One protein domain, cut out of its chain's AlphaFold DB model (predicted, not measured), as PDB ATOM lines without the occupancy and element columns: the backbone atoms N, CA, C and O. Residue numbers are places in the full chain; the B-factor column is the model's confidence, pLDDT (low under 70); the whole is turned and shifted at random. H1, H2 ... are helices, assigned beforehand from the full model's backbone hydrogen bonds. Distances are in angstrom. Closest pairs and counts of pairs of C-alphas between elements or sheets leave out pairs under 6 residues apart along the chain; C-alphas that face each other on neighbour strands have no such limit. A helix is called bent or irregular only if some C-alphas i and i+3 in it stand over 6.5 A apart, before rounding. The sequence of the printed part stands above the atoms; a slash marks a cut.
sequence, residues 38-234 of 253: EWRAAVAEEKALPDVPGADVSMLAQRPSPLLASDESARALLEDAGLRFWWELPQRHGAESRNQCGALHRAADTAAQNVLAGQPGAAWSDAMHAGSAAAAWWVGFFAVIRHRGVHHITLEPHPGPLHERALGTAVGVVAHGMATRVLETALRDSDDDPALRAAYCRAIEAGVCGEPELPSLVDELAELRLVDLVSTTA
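AT A GLANCE: This is residues 38 to 234 of the 253 residues of an uncharacterized protein of Streptomyces chromofuscus (UniProt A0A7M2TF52). Five helices, H5 to H9, form an up-and-down bundle, each running against the one before it, with long H6 and H7 at its core; four short helices, H1 to H4, pack on H6, on its side away from H8. The turn of residues 188 to 194 sticks out at one end. The printed part has 197 residues with nine named helices, H1 to H9 in order, and no named strand: all helix. It is compact, with a radius of gyration of the C-alphas of 16.5 A and spans of 51 by 36 by 24 A.

IN THESE COORDINATES: Find C-alpha 38 at (-27.264, -23.302, -10.804), where H1, residues 38 to 44, begins. H2, residues 57 to 60, H3, 72 to 80, H4, 84 to 93, and H5, 103 to 116, follow. From C-alpha 123 at (-58.973, -27.171, -25.754), H6 runs 31.8 A to residue 144. H7, residues 164 to 189, is 38.1 A long. H8, residues 194 to 221, 36.8 A, is irregular: C-alphas 212 and 215 are 7.1 A apart. H9 is residues 224 to 233.

HOW THE PARTS SIT: Start at H6, the hub, touching seven helices. It touches H7, the closest C-alphas being those of Ser 132 and Ala 175, 4.4 A apart, and H5, the closest being those of Ala 136 and Leu 104 of H5, 5.0 A apart; H6 forms a hairpin with each of the two. Part of H6 alone touches H2, Leu 60 to Gly 140, 4.3 A. H7 and H8 form a hairpin, C-alphas 183 and 200 closest at 5.6 A. Every O i to N i+4 pair is within hydrogen-bond range in H1, H3, H5 and H9; H4 has 5 of 6, H6 16 of 18, H7 21 of 22, H8 20 of 24; H2 is too short.

THE WHOLE: The printed part has no cut. Links H1 to H2, H2 to H3 and H6 to H7 are long. Look for pLDDT under 70 at residues 69 to 70, 97 to 100, 120 to 121 and 159.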
ATOM      1  N   GLU A  38     -27.328 -22.827 -12.188       90.25
ATOM      2  CA  GLU A  38     -27.264 -23.302 -10.804       90.25
ATOM      3  C   GLU A  38     -28.278 -24.421 -10.557       90.25
ATOM      4  O   GLU A  38     -27.946 -25.455  -9.977       90.25
ATOM      5  N   TRP A  39     -29.510 -24.232 -11.033       93.25
ATOM      6  CA  TRP A  39     -30.553 -25.246 -10.965       93.25
ATOM      7  C   TRP A  39     -30.129 -26.519 -11.703       93.25
ATOM      8  O   TRP A  39     -30.227 -27.609 -11.146       93.25
ATOM      9  N   ARG A  40     -29.576 -26.399 -12.919       92.94
ATOM     10  CA  ARG A  40     -29.077 -27.546 -13.698       92.94
ATOM     11  C   ARG A  40     -27.984 -28.309 -12.960       92.94
ATOM     12  O   ARG A  40     -28.017 -29.536 -12.967       92.94
ATOM     13  N   ALA A  41     -27.048 -27.604 -12.327       90.69
ATOM     14  CA  ALA A  41     -25.997 -28.232 -11.532       90.69
ATOM     15  C   ALA A  41     -26.590 -29.008 -10.344       90.69
ATOM     16  O   ALA A  41     -26.277 -30.180 -10.162       90.69
ATOM     17  N   ALA A  42     -27.519 -28.398  -9.600       88.75
ATOM     18  CA  ALA A  42     -28.184 -29.055  -8.474       88.75
ATOM     19  C   ALA A  42     -28.980 -30.303  -8.897       88.75
ATOM     20  O   ALA A  42     -28.963 -31.311  -8.191       88.75
ATOM     21  N   VAL A  43     -29.646 -30.246 -10.054       90.31
ATOM     22  CA  VAL A  43     -30.397 -31.373 -10.626       90.31
ATOM     23  C   VAL A  43     -29.475 -32.488 -11.108       90.31
ATOM     24  O   VAL A  43     -29.752 -33.652 -10.839       90.31
ATOM     25  N   ALA A  44     -28.371 -32.152 -11.780       88.50
ATOM     26  CA  ALA A  44     -27.404 -33.136 -12.266       88.50
ATOM     27  C   ALA A  44     -26.682 -33.869 -11.124       88.50
ATOM     28  O   ALA A  44     -26.381 -35.053 -11.246       88.50
ATOM     29  N   GLU A  45     -26.420 -33.173 -10.018       86.56
ATOM     30  CA  GLU A  45     -25.794 -33.737  -8.817       86.56
ATOM     31  C   GLU A  45     -26.784 -34.485  -7.908       86.56
ATOM     32  O   GLU A  45     -26.357 -35.039  -6.896       86.56
ATOM     33  N   GLU A  46     -28.089 -34.474  -8.225       80.88
ATOM     34  CA  GLU A  46     -29.170 -34.961  -7.348       80.88
ATOM     35  C   GLU A  46     -29.000 -34.455  -5.904       80.88
ATOM     36  O   GLU A  46     -29.152 -35.184  -4.920       80.88
ATOM     37  N   LYS A  47     -28.608 -33.183  -5.773       74.12
ATOM     38  CA  LYS A  47     -28.132 -32.628  -4.511       74.12
ATOM     39  C   LYS A  47     -29.231 -32.690  -3.454       74.12
ATOM     40  O   LYS A  47     -30.299 -32.124  -3.646       74.12
ATOM     41  N   ALA A  48     -28.958 -33.305  -2.305       75.38
ATOM     42  CA  ALA A  48     -29.901 -33.276  -1.192       75.38
ATOM     43  C   ALA A  48     -30.291 -31.824  -0.856       75.38
ATOM     44  O   ALA A  48     -29.429 -30.944  -0.784       75.38
ATOM     45  N   LEU A  49     -31.585 -31.586  -0.641       80.44
ATOM     46  CA  LEU A  49     -32.107 -30.303  -0.181       80.44
ATOM     47  C   LEU A  49     -32.266 -30.371   1.343       80.44
ATOM     48  O   LEU A  49     -33.314 -30.807   1.817       80.44
ATOM     49  N   PRO A  50     -31.248 -29.981   2.139       72.56
ATOM     50  CA  PRO A  50     -31.332 -30.065   3.599       72.56
ATOM     51  C   PRO A  50     -32.494 -29.232   4.152       72.56
ATOM     52  O   PRO A  50     -33.103 -29.605   5.151       72.56
ATOM     53  N   ASP A  51     -32.842 -28.152   3.452       78.81
ATOM     54  CA  ASP A  51     -33.916 -27.248   3.841       78.81
ATOM     55  C   ASP A  51     -35.299 -27.718   3.356       78.81
ATOM     56  O   ASP A  51     -36.287 -27.047   3.627       78.81
ATOM     57  N   VAL A  52     -35.395 -28.840   2.631       79.25
ATOM     58  CA  VAL A  52     -36.661 -29.464   2.206       79.25
ATOM     59  C   VAL A  52     -36.573 -30.976   2.469       79.25
ATOM     60  O   VAL A  52     -36.377 -31.771   1.544       79.25
ATOM     61  N   PRO A  53     -36.648 -31.405   3.741       73.69
ATOM     62  CA  PRO A  53     -36.431 -32.799   4.107       73.69
ATOM     63  C   PRO A  53     -37.433 -33.725   3.408       73.69
ATOM     64  O   PRO A  53     -38.638 -33.483   3.423       73.69
ATOM     65  N   GLY A  54     -36.922 -34.804   2.806       71.88
ATOM     66  CA  GLY A  54     -37.725 -35.789   2.072       71.88
ATOM     67  C   GLY A  54     -38.023 -35.425   0.615       71.88
ATOM     68  O   GLY A  54     -38.561 -36.265  -0.102       71.88
ATOM     69  N   ALA A  55     -37.647 -34.228   0.150       77.81
ATOM     70  CA  ALA A  55     -37.815 -33.865  -1.248       77.81
ATOM     71  C   ALA A  55     -36.699 -34.447  -2.122       77.81
ATOM     72  O   ALA A  55     -35.509 -34.240  -1.879       77.81
ATOM     73  N   ASP A  56     -37.106 -35.139  -3.180       84.56
ATOM     74  CA  ASP A  56     -36.219 -35.620  -4.230       84.56
ATOM     75  C   ASP A  56     -36.094 -34.544  -5.319       84.56
ATOM     76  O   ASP A  56     -37.082 -34.154  -5.949       84.56
ATOM     77  N   VAL A  57     -34.870 -34.060  -5.549       86.50
ATOM     78  CA  VAL A  57     -34.578 -33.037  -6.564       86.50
ATOM     79  C   VAL A  57     -35.017 -33.469  -7.956       86.50
ATOM     80  O   VAL A  57     -35.535 -32.643  -8.704       86.50
ATOM     81  N   SER A  58     -34.873 -34.749  -8.300       85.06
ATOM     82  CA  SER A  58     -35.306 -35.260  -9.603       85.06
ATOM     83  C   SER A  58     -36.825 -35.145  -9.780       85.06
ATOM     84  O   SER A  58     -37.304 -34.825 -10.869       85.06
ATOM     85  N   MET A  59     -37.580 -35.291  -8.688       86.88
ATOM     86  CA  MET A  59     -39.040 -35.172  -8.668       86.88
ATOM     87  C   MET A  59     -39.506 -33.711  -8.676       86.88
ATOM     88  O   MET A  59     -40.529 -33.397  -9.283       86.88
ATOM     89  N   LEU A  60     -38.759 -32.805  -8.036       89.38
ATOM     90  CA  LEU A  60     -39.006 -31.358  -8.101       89.38
ATOM     91  C   LEU A  60     -38.686 -30.781  -9.484       89.38
ATOM     92  O   LEU A  60     -39.332 -29.838  -9.931       89.38
ATOM     93  N   ALA A  61     -37.683 -31.343 -10.157       91.44
ATOM     94  CA  ALA A  61     -37.218 -30.891 -11.459       91.44
ATOM     95  C   ALA A  61     -37.959 -31.519 -12.646       91.44
ATOM     96  O   ALA A  61     -37.682 -31.164 -13.796       91.44
ATOM     97  N   GLN A  62     -38.866 -32.457 -12.375       91.50
ATOM     98  CA  GLN A  62     -39.530 -33.283 -13.375       91.50
ATOM     99  C   GLN A  62     -40.251 -32.437 -14.434       91.50
ATOM    100  O   GLN A  62     -41.033 -31.540 -14.122       91.50
ATOM    101  N   ARG A  63     -39.992 -32.757 -15.706       92.56
ATOM    102  CA  ARG A  63     -40.654 -32.151 -16.861       92.56
ATOM    103  C   ARG A  63     -42.152 -32.482 -16.841       92.56
ATOM    104  O   ARG A  63     -42.489 -33.667 -16.769       92.56
ATOM    105  N   PRO A  64     -43.035 -31.476 -16.971       90.12
ATOM    106  CA  PRO A  64     -44.460 -31.722 -17.152       90.12
ATOM    107  C   PRO A  64     -44.733 -32.499 -18.443       90.12
ATOM    108  O   PRO A  64     -43.989 -32.369 -19.415       90.12
ATOM    109  N   SER A  65     -45.832 -33.251 -18.501       86.00
ATOM    110  CA  SER A  65     -46.258 -33.907 -19.742       86.00
ATOM    111  C   SER A  65     -46.438 -32.877 -20.869       86.00
ATOM    112  O   SER A  65     -47.026 -31.818 -20.628       86.00
ATOM    113  N   PRO A  66     -45.922 -33.135 -22.083       83.50
ATOM    114  CA  PRO A  66     -46.080 -32.207 -23.192       83.50
ATOM    115  C   PRO A  66     -47.532 -32.187 -23.678       83.50
ATOM    116  O   PRO A  66     -48.197 -33.223 -23.695       83.50
ATOM    117  N   LEU A  67     -47.995 -31.021 -24.138       82.50
ATOM    118  CA  LEU A  67     -49.184 -30.943 -24.989       82.50
ATOM    119  C   LEU A  67     -48.918 -31.712 -26.284       82.50
ATOM    120  O   LEU A  67     -47.845 -31.559 -26.886       82.50
ATOM    121  N   LEU A  68     -49.873 -32.532 -26.718       74.25
ATOM    122  CA  LEU A  68     -49.730 -33.290 -27.953       74.25
ATOM    123  C   LEU A  68     -49.749 -32.329 -29.148       74.25
ATOM    124  O   LEU A  68     -50.283 -31.223 -29.098       74.25
ATOM    125  N   ALA A  69     -49.137 -32.743 -30.259       59.84
ATOM    126  CA  ALA A  69     -49.098 -31.925 -31.475       59.84
ATOM    127  C   ALA A  69     -50.500 -31.646 -32.055       59.84
ATOM    128  O   ALA A  69     -50.668 -30.667 -32.773       59.84
ATOM    129  N   SER A  70     -51.489 -32.479 -31.721       60.00
ATOM    130  CA  SER A  70     -52.910 -32.288 -32.034       60.00
ATOM    131  C   SER A  70     -53.566 -31.132 -31.276       60.00
ATOM    132  O   SER A  70     -54.643 -30.693 -31.669       60.00
ATOM    133  N   ASP A  71     -52.928 -30.617 -30.223       80.25
ATOM    134  CA  ASP A  71     -53.548 -29.704 -29.259       80.25
ATOM    135  C   ASP A  71     -53.219 -28.242 -29.605       80.25
ATOM    136  O   ASP A  71     -52.908 -27.416 -28.743       80.25
ATOM    137  N   GLU A  72     -53.246 -27.909 -30.897       86.88
ATOM    138  CA  GLU A  72     -52.896 -26.574 -31.396       86.88
ATOM    139  C   GLU A  72     -53.812 -25.495 -30.806       86.88
ATOM    140  O   GLU A  72     -53.339 -24.439 -30.392       86.88
ATOM    141  N   SER A  73     -55.102 -25.801 -30.640       89.88
ATOM    142  CA  SER A  73     -56.062 -24.916 -29.973       89.88
ATOM    143  C   SER A  73     -55.738 -24.686 -28.492       89.88
ATOM    144  O   SER A  73     -55.911 -23.576 -27.999       89.88
ATOM    145  N   ALA A  74     -55.239 -25.701 -27.779       91.12
ATOM    146  CA  ALA A  74     -54.841 -25.552 -26.379       91.12
ATOM    147  C   ALA A  74     -53.573 -24.695 -26.252       91.12
ATOM    148  O   ALA A  74     -53.472 -23.845 -25.364       91.12
ATOM    149  N   ARG A  75     -52.616 -24.876 -27.172       91.94
ATOM    150  CA  ARG A  75     -51.405 -24.051 -27.238       91.94
ATOM    151  C   ARG A  75     -51.736 -22.594 -27.556       91.94
ATOM    152  O   ARG A  75     -51.266 -21.719 -26.837       91.94
ATOM    153  N   ALA A  76     -52.564 -22.350 -28.571       92.56
ATOM    154  CA  ALA A  76     -53.023 -21.009 -28.926       92.56
ATOM    155  C   ALA A  76     -53.692 -20.324 -27.727       92.56
ATOM    156  O   ALA A  76     -53.320 -19.216 -27.356       92.56
ATOM    157  N   LEU A  77     -54.567 -21.040 -27.015       93.12
ATOM    158  CA  LEU A  77     -55.223 -20.507 -25.827       93.12
ATOM    159  C   LEU A  77     -54.243 -20.163 -24.689       93.12
ATOM    160  O   LEU A  77     -54.423 -19.161 -23.996       93.12
ATOM    161  N   LEU A  78     -53.189 -20.961 -24.480       93.06
ATOM    162  CA  LEU A  78     -52.124 -20.622 -23.527       93.06
ATOM    163  C   LEU A  78     -51.358 -19.364 -23.951       93.06
ATOM    164  O   LEU A  78     -50.988 -18.558 -23.095       93.06
ATOM    165  N   GLU A  79     -51.104 -19.187 -25.245       92.81
ATOM    166  CA  GLU A  79     -50.464 -17.986 -25.781       92.81
ATOM    167  C   GLU A  79     -51.345 -16.748 -25.582       92.81
ATOM    168  O   GLU A  79     -50.870 -15.755 -25.027       92.81
ATOM    169  N   ASP A  80     -52.636 -16.849 -25.896       92.31
ATOM    170  CA  ASP A  80     -53.625 -15.780 -25.716       92.31
ATOM    171  C   ASP A  80     -53.864 -15.449 -24.232       92.31
ATOM    172  O   ASP A  80     -54.130 -14.304 -23.855       92.31
ATOM    173  N   ALA A  81     -53.700 -16.430 -23.338       90.75
ATOM    174  CA  ALA A  81     -53.684 -16.223 -21.888       90.75
ATOM    175  C   ALA A  81     -52.373 -15.592 -21.367       90.75
ATOM    176  O   ALA A  81     -52.238 -15.326 -20.162       90.75
ATOM    177  N   GLY A  82     -51.391 -15.344 -22.240       90.06
ATOM    178  CA  GLY A  82     -50.066 -14.830 -21.887       90.06
ATOM    179  C   GLY A  82     -49.219 -15.833 -21.097       90.06
ATOM    180  O   GLY A  82     -48.308 -15.438 -20.375       90.06
ATOM    181  N   LEU A  83     -49.538 -17.124 -21.185       91.88
ATOM    182  CA  LEU A  83     -48.902 -18.210 -20.439       91.88
ATOM    183  C   LEU A  83     -47.853 -18.962 -21.263       91.88
ATOM    184  O   LEU A  83     -47.346 -19.985 -20.812       91.88
ATOM    185  N   ARG A  84     -47.469 -18.455 -22.442       90.81
ATOM    186  CA  ARG A  84     -46.482 -19.114 -23.311       90.81
ATOM    187  C   ARG A  84     -45.207 -19.519 -22.566       90.81
ATOM    188  O   ARG A  84     -44.839 -20.686 -22.531       90.81
ATOM    189  N   PHE A  85     -44.560 -18.563 -21.904       89.62
ATOM    190  CA  PHE A  85     -43.326 -18.831 -21.159       89.62
ATOM    191  C   PHE A  85     -43.547 -19.726 -19.939       89.62
ATOM    192  O   PHE A  85     -42.654 -20.484 -19.563       89.62
ATOM    193  N   TRP A  86     -44.741 -19.662 -19.348       90.69
ATOM    194  CA  TRP A  86     -45.101 -20.483 -18.205       90.69
ATOM    195  C   TRP A  86     -45.094 -21.964 -18.548       90.69
ATOM    196  O   TRP A  86     -44.608 -22.733 -17.729       90.69
ATOM    197  N   TRP A  87     -45.563 -22.357 -19.737       90.38
ATOM    198  CA  TRP A  87     -45.569 -23.759 -20.157       90.38
ATOM    199  C   TRP A  87     -44.304 -24.165 -20.933       90.38
ATOM    200  O   TRP A  87     -43.795 -25.262 -20.721       90.38
ATOM    201  N   GLU A  88     -43.741 -23.299 -21.786       91.94
ATOM    202  CA  GLU A  88     -42.582 -23.647 -22.629       91.94
ATOM    203  C   GLU A  88     -41.292 -23.875 -21.835       91.94
ATOM    204  O   GLU A  88     -40.510 -24.772 -22.159       91.94
ATOM    205  N   LEU A  89     -41.031 -23.052 -20.815       93.94
ATOM    206  CA  LEU A  89     -39.787 -23.131 -20.046       93.94
ATOM    207  C   LEU A  89     -39.684 -24.437 -19.240       93.94
ATOM    208  O   LEU A  89     -38.645 -25.093 -19.359       93.94
ATOM    209  N   PRO A  90     -40.736 -24.892 -18.526       94.31
ATOM    210  CA  PRO A  90     -40.769 -26.235 -17.956       94.31
ATOM    211  C   PRO A  90     -40.509 -27.347 -18.970       94.31
ATOM    212  O   PRO A  90     -39.757 -28.274 -18.681       94.31
ATOM    213  N   GLN A  91     -41.084 -27.257 -20.174       92.94
ATOM    214  CA  GLN A  91     -40.867 -28.264 -21.218       92.94
ATOM    215  C   GLN A  91     -39.410 -28.286 -21.689       92.94
ATOM    216  O   GLN A  91     -38.818 -29.350 -21.867       92.94
ATOM    217  N   ARG A  92     -38.807 -27.107 -21.854       93.69
ATOM    218  CA  ARG A  92     -37.425 -26.958 -22.321       93.69
ATOM    219  C   ARG A  92     -36.390 -27.362 -21.273       93.69
ATOM    220  O   ARG A  92     -35.311 -27.824 -21.638       93.69
ATOM    221  N   HIS A  93     -36.670 -27.115 -19.997       94.38
ATOM    222  CA  HIS A  93     -35.674 -27.222 -18.930       94.38
ATOM    223  C   HIS A  93     -35.936 -28.353 -17.941       94.38
ATOM    224  O   HIS A  93     -35.002 -28.755 -17.256       94.38
ATOM    225  N   GLY A  94     -37.149 -28.899 -17.887       92.31
ATOM    226  CA  GLY A  94     -37.490 -30.002 -16.998       92.31
ATOM    227  C   GLY A  94     -36.652 -31.254 -17.246       92.31
ATOM    228  O   GLY A  94     -36.336 -31.597 -18.392       92.31
ATOM    229  N   ALA A  95     -36.317 -31.933 -16.153       89.50
ATOM    230  CA  ALA A  95     -35.617 -33.208 -16.142       89.50
ATOM    231  C   ALA A  95     -36.547 -34.347 -16.583       89.50
ATOM    232  O   ALA A  95     -37.753 -34.316 -16.337       89.50
ATOM    233  N   GLU A  96     -35.998 -35.362 -17.245       84.19
ATOM    234  CA  GLU A  96     -36.788 -36.518 -17.674       84.19
ATOM    235  C   GLU A  96     -37.296 -37.327 -16.473       84.19
ATOM    236  O   GLU A  96     -36.578 -37.543 -15.495       84.19
ATOM    237  N   SER A  97     -38.556 -37.767 -16.543       69.44
ATOM    238  CA  SER A  97     -39.188 -38.538 -15.470       69.44
ATOM    239  C   SER A  97     -38.664 -39.974 -15.435       69.44
ATOM    240  O   SER A  97     -38.646 -40.660 -16.455       69.44
ATOM    241  N   ARG A  98     -38.331 -40.477 -14.240       64.38
ATOM    242  CA  ARG A  98     -37.990 -41.892 -13.998       64.38
ATOM    243  C   ARG A  98     -39.233 -42.773 -13.747       64.38
ATOM    244  O   ARG A  98     -39.191 -43.677 -12.918       64.38
ATOM    245  N   ASN A  99     -40.339 -42.524 -14.457       57.56
ATOM    246  CA  ASN A  99     -41.635 -43.225 -14.331       57.56
ATOM    247  C   ASN A  99     -42.363 -43.053 -12.982       57.56
ATOM    248  O   ASN A  99     -43.229 -43.859 -12.642       57.56
ATOM    249  N   GLN A 100     -42.049 -42.013 -12.210       64.12
ATOM    250  CA  GLN A 100     -42.759 -41.695 -10.967       64.12
ATOM    251  C   GLN A 100     -43.333 -40.281 -11.039       64.12
ATOM    252  O   GLN A 100     -42.722 -39.377 -11.606       64.12
ATOM    253  N   CYS A 101     -44.529 -40.096 -10.478       70.19
ATOM    254  CA  CYS A 101     -45.182 -38.793 -10.393       70.19
ATOM    255  C   CYS A 101     -44.894 -38.184  -9.016       70.19
ATOM    256  O   CYS A 101     -45.191 -38.816  -7.999       70.19
ATOM    257  N   GLY A 102     -44.283 -36.999  -8.964       80.38
ATOM    258  CA  GLY A 102     -43.907 -36.337  -7.707       80.38
ATOM    259  C   GLY A 102     -45.107 -35.793  -6.940       80.38
ATOM    260  O   GLY A 102     -46.190 -35.632  -7.502       80.38
ATOM    261  N   ALA A 103     -44.936 -35.471  -5.656       86.44
ATOM    262  CA  ALA A 103     -46.022 -34.873  -4.875       86.44
ATOM    263  C   ALA A 103     -46.500 -33.535  -5.447       86.44
ATOM    264  O   ALA A 103     -47.698 -33.272  -5.431       86.44
ATOM    265  N   LEU A 104     -45.595 -32.739  -6.027       91.56
ATOM    266  CA  LEU A 104     -45.963 -31.489  -6.697       91.56
ATOM    267  C   LEU A 104     -46.821 -31.735  -7.938       91.56
ATOM    268  O   LEU A 104     -47.819 -31.051  -8.131       91.56
ATOM    269  N   HIS A 105     -46.490 -32.749  -8.740       90.81
ATOM    270  CA  HIS A 105     -47.311 -33.130  -9.888       90.81
ATOM    271  C   HIS A 105     -48.694 -33.623  -9.443       90.81
ATOM    272  O   HIS A 105     -49.700 -33.175  -9.979       90.81
ATOM    273  N   ARG A 106     -48.771 -34.437  -8.380       91.56
ATOM    274  CA  ARG A 106     -50.062 -34.835  -7.788       91.56
ATOM    275  C   ARG A 106     -50.871 -33.641  -7.276       91.56
ATOM    276  O   ARG A 106     -52.094 -33.638  -7.408       91.56
ATOM    277  N   ALA A 107     -50.215 -32.638  -6.692       93.81
ATOM    278  CA  ALA A 107     -50.876 -31.418  -6.233       93.81
ATOM    279  C   ALA A 107     -51.439 -30.607  -7.414       93.81
ATOM    280  O   ALA A 107     -52.588 -30.171  -7.361       93.81
ATOM    281  N   ALA A 108     -50.671 -30.479  -8.499       94.12
ATOM    282  CA  ALA A 108     -51.116 -29.860  -9.746       94.12
ATOM    283  C   ALA A 108     -52.303 -30.602 -10.377       94.12
ATOM    284  O   ALA A 108     -53.292 -29.969 -10.744       94.12
ATOM    285  N   ASP A 109     -52.241 -31.933 -10.449       92.56
ATOM    286  CA  ASP A 109     -53.330 -32.763 -10.975       92.56
ATOM    287  C   ASP A 109     -54.597 -32.617 -10.131       92.56
ATOM    288  O   ASP A 109     -55.690 -32.466 -10.672       92.56
ATOM    289  N   THR A 110     -54.455 -32.597  -8.803       93.75
ATOM    290  CA  THR A 110     -55.578 -32.389  -7.876       93.75
ATOM    291  C   THR A 110     -56.216 -31.015  -8.091       93.75
ATOM    292  O   THR A 110     -57.439 -30.911  -8.179       93.75
ATOM    293  N   ALA A 111     -55.405 -29.960  -8.230       92.94
ATOM    294  CA  ALA A 111     -55.897 -28.614  -8.514       92.94
ATOM    295  C   ALA A 111     -56.651 -28.557  -9.854       92.94
ATOM    296  O   ALA A 111     -57.765 -28.038  -9.915       92.94
ATOM    297  N   ALA A 112     -56.100 -29.163 -10.911       92.19
ATOM    298  CA  ALA A 112     -56.765 -29.248 -12.209       92.19
ATOM    299  C   ALA A 112     -58.097 -30.013 -12.118       92.19
ATOM    300  O   ALA A 112     -59.124 -29.526 -12.589       92.19
ATOM    301  N   GLN A 113     -58.112 -31.177 -11.463       92.44
ATOM    302  CA  GLN A 113     -59.308 -32.011 -11.312       92.44
ATOM    303  C   GLN A 113     -60.429 -31.300 -10.550       92.44
ATOM    304  O   GLN A 113     -61.588 -31.397 -10.959       92.44
ATOM    305  N   ASN A 114     -60.100 -30.545  -9.499       91.62
ATOM    306  CA  ASN A 114     -61.081 -29.770  -8.737       91.62
ATOM    307  C   ASN A 114     -61.786 -28.717  -9.607       91.62
ATOM    308  O   ASN A 114     -62.988 -28.490  -9.465       91.62
ATOM    309  N   VAL A 115     -61.062 -28.100 -10.544       91.31
ATOM    310  CA  VAL A 115     -61.635 -27.099 -11.453       91.31
ATOM    311  C   VAL A 115     -62.372 -27.755 -12.625       91.31
ATOM    312  O   VAL A 115     -63.463 -27.315 -12.994       91.31
ATOM    313  N   LEU A 116     -61.835 -28.831 -13.200       88.94
ATOM    314  CA  LEU A 116     -62.422 -29.504 -14.366       88.94
ATOM    315  C   LEU A 116     -63.641 -30.363 -14.017       88.94
ATOM    316  O   LEU A 116     -64.530 -30.518 -14.851       88.94
ATOM    317  N   ALA A 117     -63.705 -30.906 -12.797       85.06
ATOM    318  CA  ALA A 117     -64.777 -31.784 -12.323       85.06
ATOM    319  C   ALA A 117     -65.111 -32.936 -13.301       85.06
ATOM    320  O   ALA A 117     -66.273 -33.295 -13.485       85.06
ATOM    321  N   GLY A 118     -64.087 -33.502 -13.953       71.06
ATOM    322  CA  GLY A 118     -64.240 -34.638 -14.867       71.06
ATOM    323  C   GLY A 118     -64.826 -34.301 -16.243       71.06
ATOM    324  O   GLY A 118     -65.442 -35.175 -16.845       71.06
ATOM    325  N   GLN A 119     -64.657 -33.068 -16.737       70.38
ATOM    326  CA  GLN A 119     -65.010 -32.657 -18.106       70.38
ATOM    327  C   GLN A 119     -63.774 -32.682 -19.033       70.38
ATOM    328  O   GLN A 119     -63.076 -31.672 -19.116       70.38
ATOM    329  N   PRO A 120     -63.455 -33.807 -19.705       69.25
ATOM    330  CA  PRO A 120     -62.311 -33.889 -20.613       69.25
ATOM    331  C   PRO A 120     -62.643 -33.432 -22.043       69.25
ATOM    332  O   PRO A 120     -63.798 -33.443 -22.463       69.25
ATOM    333  N   GLY A 121     -61.599 -33.145 -22.828       69.38
ATOM    334  CA  GLY A 121     -61.662 -33.140 -24.298       69.38
ATOM    335  C   GLY A 121     -61.929 -31.793 -24.972       69.38
ATOM    336  O   GLY A 121     -62.082 -31.754 -26.191       69.38
ATOM    337  N   ALA A 122     -61.977 -30.697 -24.213       84.62
ATOM    338  CA  ALA A 122     -61.997 -29.343 -24.763       84.62
ATOM    339  C   ALA A 122     -60.597 -28.709 -24.712       84.62
ATOM    340  O   ALA A 122     -59.863 -28.906 -23.746       84.62
ATOM    341  N   ALA A 123     -60.269 -27.856 -25.688       88.69
ATOM    342  CA  ALA A 123     -58.973 -27.171 -25.754       88.69
ATOM    343  C   ALA A 123     -58.633 -26.382 -24.473       88.69
ATOM    344  O   ALA A 123     -57.474 -26.315 -24.066       88.69
ATOM    345  N   TRP A 124     -59.644 -25.817 -23.802       90.69
ATOM    346  CA  TRP A 124     -59.470 -25.133 -22.521       90.69
ATOM    347  C   TRP A 124     -59.135 -26.088 -21.368       90.69
ATOM    348  O   TRP A 124     -58.367 -25.715 -20.485       90.69
ATOM    349  N   SER A 125     -59.633 -27.326 -21.398       91.12
ATOM    350  CA  SER A 125     -59.285 -28.365 -20.421       91.12
ATOM    351  C   SER A 125     -57.829 -28.804 -20.583       91.12
ATOM    352  O   SER A 125     -57.098 -28.899 -19.596       91.12
ATOM    353  N   ASP A 126     -57.376 -29.012 -21.820       91.31
ATOM    354  CA  ASP A 126     -55.993 -29.417 -22.101       91.31
ATOM    355  C   ASP A 126     -55.002 -28.292 -21.762       91.31
ATOM    356  O   ASP A 126     -53.986 -28.522 -21.101       91.31
ATOM    357  N   ALA A 127     -55.343 -27.045 -22.111       92.38
ATOM    358  CA  ALA A 127     -54.579 -25.862 -21.719       92.38
ATOM    359  C   ALA A 127     -54.470 -25.731 -20.190       92.38
ATOM    360  O   ALA A 127     -53.399 -25.429 -19.659       92.38
ATOM    361  N   MET A 128     -55.556 -26.002 -19.458       91.31
ATOM    362  CA  MET A 128     -55.542 -25.996 -17.996       91.31
ATOM    363  C   MET A 128     -54.665 -27.095 -17.399       91.31
ATOM    364  O   MET A 128     -53.939 -26.821 -16.441       91.31
ATOM    365  N   HIS A 129     -54.717 -28.317 -17.931       91.56
ATOM    366  CA  HIS A 129     -53.838 -29.395 -17.482       91.56
ATOM    367  C   HIS A 129     -52.368 -29.028 -17.697       91.56
ATOM    368  O   HIS A 129     -51.568 -29.156 -16.770       91.56
ATOM    369  N   ALA A 130     -52.025 -28.488 -18.868       91.94
ATOM    370  CA  ALA A 130     -50.670 -28.042 -19.165       91.94
ATOM    371  C   ALA A 130     -50.205 -26.905 -18.238       91.94
ATOM    372  O   ALA A 130     -49.097 -26.967 -17.700       91.94
ATOM    373  N   GLY A 131     -51.050 -25.896 -17.997       91.94
ATOM    374  CA  GLY A 131     -50.750 -24.814 -17.055       91.94
ATOM    375  C   GLY A 131     -50.594 -25.311 -15.614       91.94
ATOM    376  O   GLY A 131     -49.644 -24.953 -14.921       91.94
ATOM    377  N   SER A 132     -51.473 -26.208 -15.168       91.88
ATOM    378  CA  SER A 132     -51.400 -26.782 -13.819       91.88
ATOM    379  C   SER A 132     -50.133 -27.617 -13.640       91.88
ATOM    380  O   SER A 132     -49.421 -27.453 -12.655       91.88
ATOM    381  N   ALA A 133     -49.782 -28.454 -14.615       92.31
ATOM    382  CA  ALA A 133     -48.555 -29.240 -14.564       92.31
ATOM    383  C   ALA A 133     -47.298 -28.345 -14.605       92.31
ATOM    384  O   ALA A 133     -46.326 -28.598 -13.893       92.31
ATOM    385  N   ALA A 134     -47.331 -27.242 -15.361       94.44
ATOM    386  CA  ALA A 134     -46.277 -26.233 -15.328       94.44
ATOM    387  C   ALA A 134     -46.115 -25.587 -13.940       94.44
ATOM    388  O   ALA A 134     -44.985 -25.312 -13.532       94.44
ATOM    389  N   ALA A 135     -47.200 -25.393 -13.179       95.25
ATOM    390  CA  ALA A 135     -47.136 -24.872 -11.811       95.25
ATOM    391  C   ALA A 135     -46.251 -25.733 -10.896       95.25
ATOM    392  O   ALA A 135     -45.436 -25.191 -10.145       95.25
ATOM    393  N   ALA A 136     -46.360 -27.064 -11.001       95.12
ATOM    394  CA  ALA A 136     -45.515 -27.997 -10.254       95.12
ATOM    395  C   ALA A 136     -44.025 -27.759 -10.531       95.12
ATOM    396  O   ALA A 136     -43.224 -27.691  -9.598       95.12
ATOM    397  N   TRP A 137     -43.671 -27.566 -11.802       95.81
ATOM    398  CA  TRP A 137     -42.293 -27.306 -12.201       95.81
ATOM    399  C   TRP A 137     -41.781 -25.953 -11.702       95.81
ATOM    400  O   TRP A 137     -40.666 -25.881 -11.201       95.81
ATOM    401  N   TRP A 138     -42.574 -24.880 -11.785       96.94
ATOM    402  CA  TRP A 138     -42.145 -23.555 -11.314       96.94
ATOM    403  C   TRP A 138     -41.898 -23.514  -9.805       96.94
ATOM    404  O   TRP A 138     -40.899 -22.948  -9.357       96.94
ATOM    405  N   VAL A 139     -42.773 -24.148  -9.020       96.19
ATOM    406  CA  VAL A 139     -42.571 -24.288  -7.573       96.19
ATOM    407  C   VAL A 139     -41.335 -25.142  -7.290       96.19
ATOM    408  O   VAL A 139     -40.491 -24.748  -6.486       96.19
ATOM    409  N   GLY A 140     -41.186 -26.270  -7.989       94.75
ATOM    410  CA  GLY A 140     -40.012 -27.133  -7.877       94.75
ATOM    411  C   GLY A 140     -38.710 -26.410  -8.225       94.75
ATOM    412  O   GLY A 140     -37.742 -26.501  -7.474       94.75
ATOM    413  N   PHE A 141     -38.696 -25.618  -9.300       94.94
ATOM    414  CA  PHE A 141     -37.550 -24.820  -9.729       94.94
ATOM    415  C   PHE A 141     -37.050 -23.908  -8.608       94.94
ATOM    416  O   PHE A 141     -35.880 -23.988  -8.229       94.94
ATOM    417  N   PHE A 142     -37.938 -23.092  -8.032       93.81
ATOM    418  CA  PHE A 142     -37.555 -22.189  -6.945       93.81
ATOM    419  C   PHE A 142     -37.229 -22.926  -5.645       93.81
ATOM    420  O   PHE A 142     -36.341 -22.483  -4.920       93.81
ATOM    421  N   ALA A 143     -37.860 -24.074  -5.380       92.56
ATOM    422  CA  ALA A 143     -37.515 -24.922  -4.242       92.56
ATOM    423  C   ALA A 143     -36.075 -25.463  -4.332       92.56
ATOM    424  O   ALA A 143     -35.343 -25.409  -3.344       92.56
ATOM    425  N   VAL A 144     -35.623 -25.907  -5.512       91.75
ATOM    426  CA  VAL A 144     -34.252 -26.423  -5.713       91.75
ATOM    427  C   VAL A 144     -33.190 -25.353  -5.425       91.75
ATOM    428  O   VAL A 144     -32.182 -25.616  -4.763       91.75
ATOM    429  N   ILE A 145     -33.414 -24.115  -5.869       89.06
ATOM    430  CA  ILE A 145     -32.464 -23.003  -5.673       89.06
ATOM    431  C   ILE A 145     -32.708 -22.201  -4.383       89.06
ATOM    432  O   ILE A 145     -32.031 -21.195  -4.140       89.06
ATOM    433  N   ARG A 146     -33.660 -22.628  -3.542       86.38
ATOM    434  CA  ARG A 146     -34.124 -21.909  -2.342       86.38
ATOM    435  C   ARG A 146     -33.008 -21.583  -1.359       86.38
ATOM    436  O   ARG A 146     -32.993 -20.486  -0.822       86.38
ATOM    437  N   HIS A 147     -32.049 -22.487  -1.178       77.69
ATOM    438  CA  HIS A 147     -30.922 -22.332  -0.249       77.69
ATOM    439  C   HIS A 147     -30.021 -21.107  -0.536       77.69
ATOM    440  O   HIS A 147     -29.198 -20.727   0.293       77.69
ATOM    441  N   ARG A 148     -30.140 -20.486  -1.720       76.06
ATOM    442  CA  ARG A 148     -29.475 -19.216  -2.092       76.06
ATOM    443  C   ARG A 148     -30.379 -17.992  -1.967       76.06
ATOM    444  O   ARG A 148     -29.968 -16.881  -2.289       76.06
ATOM    445  N   GLY A 149     -31.626 -18.223  -1.599       81.31
ATOM    446  CA  GLY A 149     -32.646 -17.213  -1.455       81.31
ATOM    447  C   GLY A 149     -32.500 -16.431  -0.167       81.31
ATOM    448  O   GLY A 149     -31.729 -16.773   0.733       81.31
ATOM    449  N   VAL A 150     -33.301 -15.381  -0.090       84.50
ATOM    450  CA  VAL A 150     -33.426 -14.555   1.103       84.50
ATOM    451  C   VAL A 150     -34.855 -14.588   1.607       84.50
ATOM    452  O   VAL A 150     -35.796 -14.822   0.841       84.50
ATOM    453  N   HIS A 151     -35.021 -14.336   2.896       87.75
ATOM    454  CA  HIS A 151     -36.326 -14.186   3.506       87.75
ATOM    455  C   HIS A 151     -37.051 -12.968   2.911       87.75
ATOM    456  O   HIS A 151     -36.470 -11.891   2.805       87.75
ATOM    457  N   HIS A 152     -38.327 -13.104   2.558       80.56
ATOM    458  CA  HIS A 152     -39.107 -12.072   1.862       80.56
ATOM    459  C   HIS A 152     -39.273 -10.761   2.658       80.56
ATOM    460  O   HIS A 152     -39.397  -9.695   2.063       80.56
ATOM    461  N   ILE A 153     -39.243 -10.836   3.995       84.06
ATOM    462  CA  ILE A 153     -39.284  -9.665   4.896       84.06
ATOM    463  C   ILE A 153     -37.887  -9.107   5.207       84.06
ATOM    464  O   ILE A 153     -37.630  -7.934   4.956       84.06
ATOM    465  N   THR A 154     -36.988  -9.911   5.792       86.06
ATOM    466  CA  THR A 154     -35.695  -9.414   6.299       86.06
ATOM    467  C   THR A 154     -34.635  -9.259   5.212       86.06
ATOM    468  O   THR A 154     -33.662  -8.547   5.423       86.06
ATOM    469  N   LEU A 155     -34.822  -9.899   4.051       84.50
ATOM    470  CA  LEU A 155     -33.843  -9.982   2.960       84.50
ATOM    471  C   LEU A 155     -32.499 -10.608   3.381       84.50
ATOM    472  O   LEU A 155     -31.485 -10.429   2.709       84.50
ATOM    473  N   GLU A 156     -32.504 -11.397   4.455       86.38
ATOM    474  CA  GLU A 156     -31.357 -12.172   4.934       86.38
ATOM    475  C   GLU A 156     -31.434 -13.632   4.456       86.38
ATOM    476  O   GLU A 156     -32.535 -14.114   4.162       86.38
ATOM    477  N   PRO A 157     -30.305 -14.368   4.379       84.44
ATOM    478  CA  PRO A 157     -30.311 -15.789   4.036       84.44
ATOM    479  C   PRO A 157     -31.294 -16.586   4.902       84.44
ATOM    480  O   PRO A 157     -31.344 -16.409   6.118       84.44
ATOM    481  N   HIS A 158     -32.062 -17.479   4.276       73.06
ATOM    482  CA  HIS A 158     -33.139 -18.205   4.944       73.06
ATOM    483  C   HIS A 158     -32.869 -19.722   5.015       73.06
ATOM    484  O   HIS A 158     -33.185 -20.435   4.063       73.06
ATOM    485  N   PRO A 159     -32.321 -20.241   6.135       65.00
ATOM    486  CA  PRO A 159     -32.020 -21.666   6.306       65.00
ATOM    487  C   PRO A 159     -33.169 -22.473   6.943       65.00
ATOM    488  O   PRO A 159     -32.960 -23.598   7.390       65.00
ATOM    489  N   GLY A 160     -34.372 -21.902   7.082       78.69
ATOM    490  CA  GLY A 160     -35.488 -22.590   7.738       78.69
ATOM    491  C   GLY A 160     -35.973 -23.795   6.920       78.69
ATOM    492  O   GLY A 160     -35.989 -23.706   5.689       78.69
ATOM    493  N   PRO A 161     -36.396 -24.905   7.551       84.19
ATOM    494  CA  PRO A 161     -36.964 -26.032   6.820       84.19
ATOM    495  C   PRO A 161     -38.283 -25.632   6.148       84.19
ATOM    496  O   PRO A 161     -39.072 -24.875   6.708       84.19
ATOM    497  N   LEU A 162     -38.524 -26.169   4.957       87.00
ATOM    498  CA  LEU A 162     -39.751 -26.022   4.190       87.00
ATOM    499  C   LEU A 162     -40.399 -27.391   4.008       87.00
ATOM    500  O   LEU A 162     -39.772 -28.332   3.520       87.00
ATOM    501  N   HIS A 163     -41.667 -27.501   4.389       87.25
ATOM    502  CA  HIS A 163     -42.394 -28.758   4.294       87.25
ATOM    503  C   HIS A 163     -42.906 -29.008   2.873       87.25
ATOM    504  O   HIS A 163     -43.395 -28.107   2.189       87.25
ATOM    505  N   GLU A 164     -42.897 -30.277   2.463       86.62
ATOM    506  CA  GLU A 164     -43.475 -30.728   1.192       86.62
ATOM    507  C   GLU A 164     -44.951 -30.322   1.050       86.62
ATOM    508  O   GLU A 164     -45.399 -29.955  -0.036       86.62
ATOM    509  N   ARG A 165     -45.701 -30.306   2.162       89.88
ATOM    510  CA  ARG A 165     -47.095 -29.844   2.188       89.88
ATOM    511  C   ARG A 165     -47.227 -28.391   1.727       89.88
ATOM    512  O   ARG A 165     -48.108 -28.113   0.922       89.88
ATOM    513  N   ALA A 166     -46.361 -27.492   2.193       92.50
ATOM    514  CA  ALA A 166     -46.386 -26.084   1.800       92.50
ATOM    515  C   ALA A 166     -46.072 -25.904   0.313       92.50
ATOM    516  O   ALA A 166     -46.738 -25.127  -0.368       92.50
ATOM    517  N   LEU A 167     -45.120 -26.679  -0.219       93.62
ATOM    518  CA  LEU A 167     -44.854 -26.710  -1.658       93.62
ATOM    519  C   LEU A 167     -46.077 -27.212  -2.441       93.62
ATOM    520  O   LEU A 167     -46.435 -26.615  -3.451       93.62
ATOM    521  N   GLY A 168     -46.759 -28.255  -1.963       93.75
ATOM    522  CA  GLY A 168     -48.011 -28.734  -2.556       93.75
ATOM    523  C   GLY A 168     -49.114 -27.670  -2.563       93.75
ATOM    524  O   GLY A 168     -49.755 -27.457  -3.593       93.75
ATOM    525  N   THR A 169     -49.297 -26.948  -1.455       94.06
ATOM    526  CA  THR A 169     -50.248 -25.827  -1.380       94.06
ATOM    527  C   THR A 169     -49.859 -24.701  -2.342       94.06
ATOM    528  O   THR A 169     -50.715 -24.198  -3.068       94.06
ATOM    529  N   ALA A 170     -48.571 -24.346  -2.423       95.31
ATOM    530  CA  ALA A 170     -48.068 -23.352  -3.372       95.31
ATOM    531  C   ALA A 170     -48.357 -23.748  -4.828       95.31
ATOM    532  O   ALA A 170     -48.815 -22.913  -5.607       95.31
ATOM    533  N   VAL A 171     -48.171 -25.025  -5.185       95.81
ATOM    534  CA  VAL A 171     -48.542 -25.543  -6.512       95.81
ATOM    535  C   VAL A 171     -50.028 -25.347  -6.779       95.81
ATOM    536  O   VAL A 171     -50.380 -24.867  -7.852       95.81
ATOM    537  N   GLY A 172     -50.892 -25.663  -5.811       94.38
ATOM    538  CA  GLY A 172     -52.333 -25.454  -5.940       94.38
ATOM    539  C   GLY A 172     -52.695 -23.993  -6.218       94.38
ATOM    540  O   GLY A 172     -53.449 -23.714  -7.147       94.38
ATOM    541  N   VAL A 173     -52.110 -23.049  -5.472       93.50
ATOM    542  CA  VAL A 173     -52.344 -21.606  -5.675       93.50
ATOM    543  C   VAL A 173     -51.917 -21.161  -7.075       93.50
ATOM    544  O   VAL A 173     -52.690 -20.515  -7.785       93.50
ATOM    545  N   VAL A 174     -50.710 -21.544  -7.493       94.44
ATOM    546  CA  VAL A 174     -50.169 -21.191  -8.812       94.44
ATOM    547  C   VAL A 174     -51.019 -21.811  -9.929       94.44
ATOM    548  O   VAL A 174     -51.363 -21.122 -10.892       94.44
ATOM    549  N   ALA A 175     -51.425 -23.076  -9.782       94.62
ATOM    550  CA  ALA A 175     -52.280 -23.778 -10.736       94.62
ATOM    551  C   ALA A 175     -53.660 -23.114 -10.871       94.62
ATOM    552  O   ALA A 175     -54.107 -22.875 -11.992       94.62
ATOM    553  N   HIS A 176     -54.311 -22.730  -9.767       92.50
ATOM    554  CA  HIS A 176     -55.577 -21.988  -9.812       92.50
ATOM    555  C   HIS A 176     -55.424 -20.613 -10.485       92.50
ATOM    556  O   HIS A 176     -56.304 -20.194 -11.246       92.50
ATOM    557  N   GLY A 177     -54.298 -19.928 -10.259       90.75
ATOM    558  CA  GLY A 177     -53.956 -18.677 -10.938       90.75
ATOM    559  C   GLY A 177     -53.868 -18.839 -12.457       90.75
ATOM    560  O   GLY A 177     -54.500 -18.088 -13.208       90.75
ATOM    561  N   MET A 178     -53.147 -19.867 -12.920       91.69
ATOM    562  CA  MET A 178     -53.057 -20.194 -14.348       91.69
ATOM    563  C   MET A 178     -54.404 -20.617 -14.931       91.69
ATOM    564  O   MET A 178     -54.799 -20.105 -15.978       91.69
ATOM    565  N   ALA A 179     -55.139 -21.491 -14.239       92.12
ATOM    566  CA  ALA A 179     -56.460 -21.944 -14.657       92.12
ATOM    567  C   ALA A 179     -57.414 -20.764 -14.855       92.12
ATOM    568  O   ALA A 179     -58.073 -20.668 -15.885       92.12
ATOM    569  N   THR A 180     -57.430 -19.814 -13.916       91.75
ATOM    570  CA  THR A 180     -58.276 -18.621 -14.022       91.75
ATOM    571  C   THR A 180     -57.936 -17.788 -15.259       91.75
ATOM    572  O   THR A 180     -58.847 -17.290 -15.916       91.75
ATOM    573  N   ARG A 181     -56.648 -17.650 -15.612       91.38
ATOM    574  CA  ARG A 181     -56.216 -16.931 -16.827       91.38
ATOM    575  C   ARG A 181     -56.657 -17.647 -18.105       91.38
ATOM    576  O   ARG A 181     -57.193 -16.993 -18.993       91.38
ATOM    577  N   VAL A 182     -56.464 -18.966 -18.183       92.94
ATOM    578  CA  VAL A 182     -56.889 -19.790 -19.331       92.94
ATOM    579  C   VAL A 182     -58.402 -19.709 -19.526       92.94
ATOM    580  O   VAL A 182     -58.872 -19.403 -20.618       92.94
ATOM    581  N   LEU A 183     -59.159 -19.935 -18.451       93.31
ATOM    582  CA  LEU A 183     -60.620 -19.954 -18.467       93.31
ATOM    583  C   LEU A 183     -61.211 -18.578 -18.792       93.31
ATOM    584  O   LEU A 183     -62.148 -18.487 -19.577       93.31
ATOM    585  N   GLU A 184     -60.650 -17.499 -18.236       91.56
ATOM    586  CA  GLU A 184     -61.086 -16.141 -18.572       91.56
ATOM    587  C   GLU A 184     -60.818 -15.805 -20.041       91.56
ATOM    588  O   GLU A 184     -61.665 -15.183 -20.673       91.56
ATOM    589  N   THR A 185     -59.667 -16.204 -20.593       92.00
ATOM    590  CA  THR A 185     -59.386 -16.010 -22.021       92.00
ATOM    591  C   THR A 185     -60.356 -16.812 -22.885       92.00
ATOM    592  O   THR A 185     -60.972 -16.225 -23.765       92.00
ATOM    593  N   ALA A 186     -60.585 -18.094 -22.584       92.44
ATOM    594  CA  ALA A 186     -61.521 -18.930 -23.339       92.44
ATOM    595  C   ALA A 186     -62.956 -18.367 -23.334       92.44
ATOM    596  O   ALA A 186     -63.645 -18.413 -24.350       92.44
ATOM    597  N   LEU A 187     -63.398 -17.786 -22.212       92.88
ATOM    598  CA  LEU A 187     -64.721 -17.162 -22.097       92.88
ATOM    599  C   LEU A 187     -64.886 -15.905 -22.962       92.88
ATOM    600  O   LEU A 187     -66.016 -15.555 -23.290       92.88
ATOM    601  N   ARG A 188     -63.797 -15.220 -23.347       89.19
ATOM    602  CA  ARG A 188     -63.890 -14.076 -24.275       89.19
ATOM    603  C   ARG A 188     -64.303 -14.515 -25.676       89.19
ATOM    604  O   ARG A 188     -64.984 -13.753 -26.358       89.19
ATOM    605  N   ASP A 189     -63.917 -15.726 -26.065       82.06
ATOM    606  CA  ASP A 189     -64.142 -16.264 -27.408       82.06
ATOM    607  C   ASP A 189     -65.367 -17.186 -27.479       82.06
ATOM    608  O   ASP A 189     -65.901 -17.435 -28.561       82.06
ATOM    609  N   SER A 190     -65.837 -17.696 -26.336       77.56
ATOM    610  CA  SER A 190     -66.978 -18.608 -26.274       77.56
ATOM    611  C   SER A 190     -67.794 -18.411 -24.995       77.56
ATOM    612  O   SER A 190     -67.665 -19.155 -24.024       77.56
ATOM    613  N   ASP A 191     -68.660 -17.394 -24.993       71.56
ATOM    614  CA  ASP A 191     -69.517 -17.120 -23.836       71.56
ATOM    615  C   ASP A 191     -70.554 -18.244 -23.641       71.56
ATOM    616  O   ASP A 191     -70.897 -18.577 -22.518       71.56
ATOM    617  N   ASP A 192     -71.016 -18.928 -24.691       82.00
ATOM    618  CA  ASP A 192     -72.147 -19.874 -24.621       82.00
ATOM    619  C   ASP A 192     -71.840 -21.292 -24.095       82.00
ATOM    620  O   ASP A 192     -72.756 -22.110 -24.038       82.00
ATOM    621  N   ASP A 193     -70.613 -21.603 -23.658       88.38
ATOM    622  CA  ASP A 193     -70.254 -22.921 -23.101       88.38
ATOM    623  C   ASP A 193     -70.551 -23.004 -21.578       88.38
ATOM    624  O   ASP A 193     -69.827 -22.418 -20.760       88.38
ATOM    625  N   PRO A 194     -71.587 -23.753 -21.132       90.00
ATOM    626  CA  PRO A 194     -71.931 -23.849 -19.713       90.00
ATOM    627  C   PRO A 194     -70.883 -24.601 -18.884       90.00
ATOM    628  O   PRO A 194     -70.735 -24.320 -17.692       90.00
ATOM    629  N   ALA A 195     -70.159 -25.552 -19.486       91.31
ATOM    630  CA  ALA A 195     -69.115 -26.308 -18.801       91.31
ATOM    631  C   ALA A 195     -67.897 -25.418 -18.537       91.31
ATOM    632  O   ALA A 195     -67.369 -25.424 -17.421       91.31
ATOM    633  N   LEU A 196     -67.530 -24.587 -19.517       92.19
ATOM    634  CA  LEU A 196     -66.494 -23.567 -19.384       92.19
ATOM    635  C   LEU A 196     -66.845 -22.539 -18.298       92.19
ATOM    636  O   LEU A 196     -66.029 -22.280 -17.410       92.19
ATOM    637  N   ARG A 197     -68.077 -22.004 -18.292       92.38
ATOM    638  CA  ARG A 197     -68.535 -21.091 -17.223       92.38
ATOM    639  C   ARG A 197     -68.477 -21.754 -15.848       92.38
ATOM    640  O   ARG A 197     -68.017 -21.141 -14.886       92.38
ATOM    641  N   ALA A 198     -68.921 -23.006 -15.741       93.25
ATOM    642  CA  ALA A 198     -68.885 -23.741 -14.482       93.25
ATOM    643  C   ALA A 198     -67.445 -23.985 -13.996       93.25
ATOM    644  O   ALA A 198     -67.174 -23.839 -12.805       93.25
ATOM    645  N   ALA A 199     -66.517 -24.309 -14.903       93.81
ATOM    646  CA  ALA A 199     -65.095 -24.444 -14.589       93.81
ATOM    647  C   ALA A 199     -64.493 -23.111 -14.121       93.81
ATOM    648  O   ALA A 199     -63.817 -23.074 -13.096       93.81
ATOM    649  N   TYR A 200     -64.811 -22.001 -14.794       93.12
ATOM    650  CA  TYR A 200     -64.404 -20.666 -14.355       93.12
ATOM    651  C   TYR A 200     -64.920 -20.333 -12.951       93.12
ATOM    652  O   TYR A 200     -64.138 -19.922 -12.094       93.12
ATOM    653  N   CYS A 201     -66.200 -20.583 -12.664       92.69
ATOM    654  CA  CYS A 201     -66.755 -20.377 -11.325       92.69
ATOM    655  C   CYS A 201     -66.037 -21.216 -10.258       92.69
ATOM    656  O   CYS A 201     -65.703 -20.676  -9.206       92.69
ATOM    657  N   ARG A 202     -65.733 -22.492 -10.538       94.25
ATOM    658  CA  ARG A 202     -64.970 -23.352  -9.615       94.25
ATOM    659  C   ARG A 202     -63.539 -22.862  -9.402       94.25
ATOM    660  O   ARG A 202     -63.063 -22.892  -8.273       94.25
ATOM    661  N   ALA A 203     -62.862 -22.371 -10.443       91.81
ATOM    662  CA  ALA A 203     -61.528 -21.779 -10.306       91.81
ATOM    663  C   ALA A 203     -61.554 -20.545  -9.391       91.81
ATOM    664  O   ALA A 203     -60.701 -20.387  -8.517       91.81
ATOM    665  N   ILE A 204     -62.568 -19.693  -9.561       90.25
ATOM    666  CA  ILE A 204     -62.772 -18.514  -8.723       90.25
ATOM    667  C   ILE A 204     -63.091 -18.906  -7.275       90.25
ATOM    668  O   ILE A 204     -62.524 -18.319  -6.357       90.25
ATOM    669  N   GLU A 205     -63.967 -19.887  -7.063       91.69
ATOM    670  CA  GLU A 205     -64.292 -20.412  -5.733       91.69
ATOM    671  C   GLU A 205     -63.054 -20.989  -5.040       91.69
ATOM    672  O   GLU A 205     -62.770 -20.623  -3.904       91.69
ATOM    673  N   ALA A 206     -62.265 -21.811  -5.738       89.38
ATOM    674  CA  ALA A 206     -61.026 -22.374  -5.208       89.38
ATOM    675  C   ALA A 206     -60.022 -21.284  -4.801       89.38
ATOM    676  O   ALA A 206     -59.394 -21.384  -3.747       89.38
ATOM    677  N   GLY A 207     -59.911 -20.213  -5.597       85.00
ATOM    678  CA  GLY A 207     -59.116 -19.038  -5.244       85.00
ATOM    679  C   GLY A 207     -59.604 -18.375  -3.955       85.00
ATOM    680  O   GLY A 207     -58.817 -18.182  -3.036       85.00
ATOM    681  N   VAL A 208     -60.907 -18.092  -3.855       86.56
ATOM    682  CA  VAL A 208     -61.525 -17.454  -2.676       86.56
ATOM    683  C   VAL A 208     -61.374 -18.306  -1.419       86.56
ATOM    684  O   VAL A 208     -61.051 -17.781  -0.358       86.56
ATOM    685  N   CYS A 209     -61.586 -19.615  -1.524       88.62
ATOM    686  CA  CYS A 209     -61.437 -20.534  -0.399       88.62
ATOM    687  C   CYS A 209     -59.975 -20.662   0.056       88.62
ATOM    688  O   CYS A 209     -59.740 -20.911   1.234       88.62
ATOM    689  N   GLY A 210     -59.007 -20.471  -0.848       84.81
ATOM    690  CA  GLY A 210     -57.578 -20.485  -0.527       84.81
ATOM    691  C   GLY A 210     -57.042 -19.178   0.067       84.81
ATOM    692  O   GLY A 210     -56.049 -19.213   0.790       84.81
ATOM    693  N   GLU A 211     -57.685 -18.029  -0.188       85.56
ATOM    694  CA  GLU A 211     -57.230 -16.708   0.286       85.56
ATOM    695  C   GLU A 211     -56.908 -16.645   1.797       85.56
ATOM    696  O   GLU A 211     -55.865 -16.082   2.144       85.56
ATOM    697  N   PRO A 212     -57.716 -17.225   2.712       86.81
ATOM    698  CA  PRO A 212     -57.435 -17.192   4.149       86.81
ATOM    699  C   PRO A 212     -56.152 -17.924   4.565       86.81
ATOM    700  O   PRO A 212     -55.572 -17.590   5.596       86.81
ATOM    701  N   GLU A 213     -55.705 -18.914   3.788       87.50
ATOM    702  CA  GLU A 213     -54.505 -19.706   4.086       87.50
ATOM    703  C   GLU A 213     -53.222 -19.048   3.552       87.50
ATOM    704  O   GLU A 213     -52.121 -19.386   3.992       87.50
ATOM    705  N   LEU A 214     -53.347 -18.074   2.641       86.94
ATOM    706  CA  LEU A 214     -52.207 -17.446   1.970       86.94
ATOM    707  C   LEU A 214     -51.206 -16.770   2.917       86.94
ATOM    708  O   LEU A 214     -50.014 -16.947   2.680       86.94
ATOM    709  N   PRO A 215     -51.603 -16.038   3.980       88.81
ATOM    710  CA  PRO A 215     -50.630 -15.463   4.909       88.81
ATOM    711  C   PRO A 215     -49.755 -16.533   5.569       88.81
ATOM    712  O   PRO A 215     -48.534 -16.419   5.555       88.81
ATOM    713  N   SER A 216     -50.368 -17.622   6.047       90.69
ATOM    714  CA  SER A 216     -49.630 -18.742   6.641       90.69
ATOM    715  C   SER A 216     -48.728 -19.429   5.619       90.69
ATOM    716  O   SER A 216     -47.624 -19.841   5.961       90.69
ATOM    717  N   LEU A 217     -49.183 -19.555   4.369       92.44
ATOM    718  CA  LEU A 217     -48.376 -20.114   3.291       92.44
ATOM    719  C   LEU A 217     -47.171 -19.221   2.967       92.44
ATOM    720  O   LEU A 217     -46.074 -19.733   2.792       92.44
ATOM    721  N   VAL A 218     -47.351 -17.902   2.886       90.88
ATOM    722  CA  VAL A 218     -46.266 -16.941   2.631       90.88
ATOM    723  C   VAL A 218     -45.231 -16.975   3.754       90.88
ATOM    724  O   VAL A 218     -44.032 -17.038   3.469       90.88
ATOM    725  N   ASP A 219     -45.687 -17.013   5.007       88.75
ATOM    726  CA  ASP A 219     -44.819 -17.140   6.177       88.75
ATOM    727  C   ASP A 219     -44.052 -18.469   6.177       88.75
ATOM    728  O   ASP A 219     -42.875 -18.497   6.527       88.75
ATOM    729  N   GLU A 220     -44.683 -19.570   5.756       90.81
ATOM    730  CA  GLU A 220     -44.038 -20.886   5.699       90.81
ATOM    731  C   GLU A 220     -43.063 -21.022   4.520       90.81
ATOM    732  O   GLU A 220     -41.977 -21.583   4.673       90.81
ATOM    733  N   LEU A 221     -43.411 -20.492   3.341       91.62
ATOM    734  CA  LEU A 221     -42.503 -20.450   2.194       91.62
ATOM    735  C   LEU A 221     -41.266 -19.624   2.534       91.62
ATOM    736  O   LEU A 221     -40.148 -20.059   2.229       91.62
ATOM    737  N   ALA A 222     -41.500 -18.466   3.168       87.12
ATOM    738  CA  ALA A 222     -40.561 -17.486   3.704       87.12
ATOM    739  C   ALA A 222     -39.543 -16.902   2.712       87.12
ATOM    740  O   ALA A 222     -39.066 -15.790   2.920       87.12
ATOM    741  N   GLU A 223     -39.216 -17.606   1.635       90.56
ATOM    742  CA  GLU A 223     -38.219 -17.255   0.642       90.56
ATOM    743  C   GLU A 223     -38.835 -16.408  -0.474       90.56
ATOM    744  O   GLU A 223     -39.886 -16.736  -1.027       90.56
ATOM    745  N   LEU A 224     -38.164 -15.301  -0.800       86.88
ATOM    746  CA  LEU A 224     -38.681 -14.240  -1.662       86.88
ATOM    747  C   LEU A 224     -39.191 -14.735  -3.021       86.88
ATOM    748  O   LEU A 224     -40.209 -14.248  -3.503       86.88
ATOM    749  N   ARG A 225     -38.507 -15.683  -3.664       90.81
ATOM    750  CA  ARG A 225     -38.873 -16.128  -5.015       90.81
ATOM    751  C   ARG A 225     -40.113 -17.013  -4.994       90.81
ATOM    752  O   ARG A 225     -40.975 -16.832  -5.851       90.81
ATOM    753  N   LEU A 226     -40.234 -17.904  -4.010       91.88
ATOM    754  CA  LEU A 226     -41.448 -18.693  -3.784       91.88
ATOM    755  C   LEU A 226     -42.632 -17.818  -3.352       91.88
ATOM    756  O   LEU A 226     -43.738 -17.988  -3.866       91.88
ATOM    757  N   VAL A 227     -42.393 -16.859  -2.454       90.69
ATOM    758  CA  VAL A 227     -43.412 -15.897  -2.012       90.69
ATOM    759  C   VAL A 227     -43.902 -15.059  -3.183       90.69
ATOM    760  O   VAL A 227     -45.112 -14.943  -3.366       90.69
ATOM    761  N   ASP A 228     -43.002 -14.525  -4.008       90.06
ATOM    762  CA  ASP A 228     -43.387 -13.764  -5.194       90.06
ATOM    763  C   ASP A 228     -44.141 -14.644  -6.191       90.06
ATOM    764  O   ASP A 228     -45.180 -14.220  -6.684       90.06
ATOM    765  N   LEU A 229     -43.695 -15.883  -6.436       92.69
ATOM    766  CA  LEU A 229     -44.391 -16.817  -7.324       92.69
ATOM    767  C   LEU A 229     -45.860 -17.006  -6.910       92.69
ATOM    768  O   LEU A 229     -46.765 -16.853  -7.733       92.69
ATOM    769  N   VAL A 230     -46.110 -17.316  -5.638       91.00
ATOM    770  CA  VAL A 230     -47.470 -17.492  -5.101       91.00
ATOM    771  C   VAL A 230     -48.234 -16.168  -5.121       91.00
ATOM    772  O   VAL A 230     -49.387 -16.104  -5.553       91.00
ATOM    773  N   SER A 231     -47.571 -15.083  -4.728       86.38
ATOM    774  CA  SER A 231     -48.203 -13.774  -4.578       86.38
ATOM    775  C   SER A 231     -48.444 -13.040  -5.883       86.38
ATOM    776  O   SER A 231     -49.174 -12.056  -5.896       86.38
ATOM    777  N   THR A 232     -47.889 -13.485  -6.999       85.00
ATOM    778  CA  THR A 232     -48.173 -12.861  -8.293       85.00
ATOM    779  C   THR A 232     -49.011 -13.727  -9.220       85.00
ATOM    780  O   THR A 232     -49.365 -13.290 -10.312       85.00
ATOM    781  N   THR A 233     -49.316 -14.959  -8.819       82.88
ATOM    782  CA  THR A 233     -50.172 -15.877  -9.585       82.88
ATOM    783  C   THR A 233     -51.600 -15.901  -9.056       82.88
ATOM    784  O   THR A 233     -52.539 -16.030  -9.843       82.88
ATOM    785  N   ALA A 234     -51.788 -15.715  -7.747       72.31
ATOM    786  CA  ALA A 234     -53.108 -15.591  -7.148       72.31
ATOM    787  C   ALA A 234     -53.826 -14.303  -7.596       72.31
ATOM    788  O   ALA A 234     -53.259 -13.206  -7.598       72.31
TER     789      ALA A 234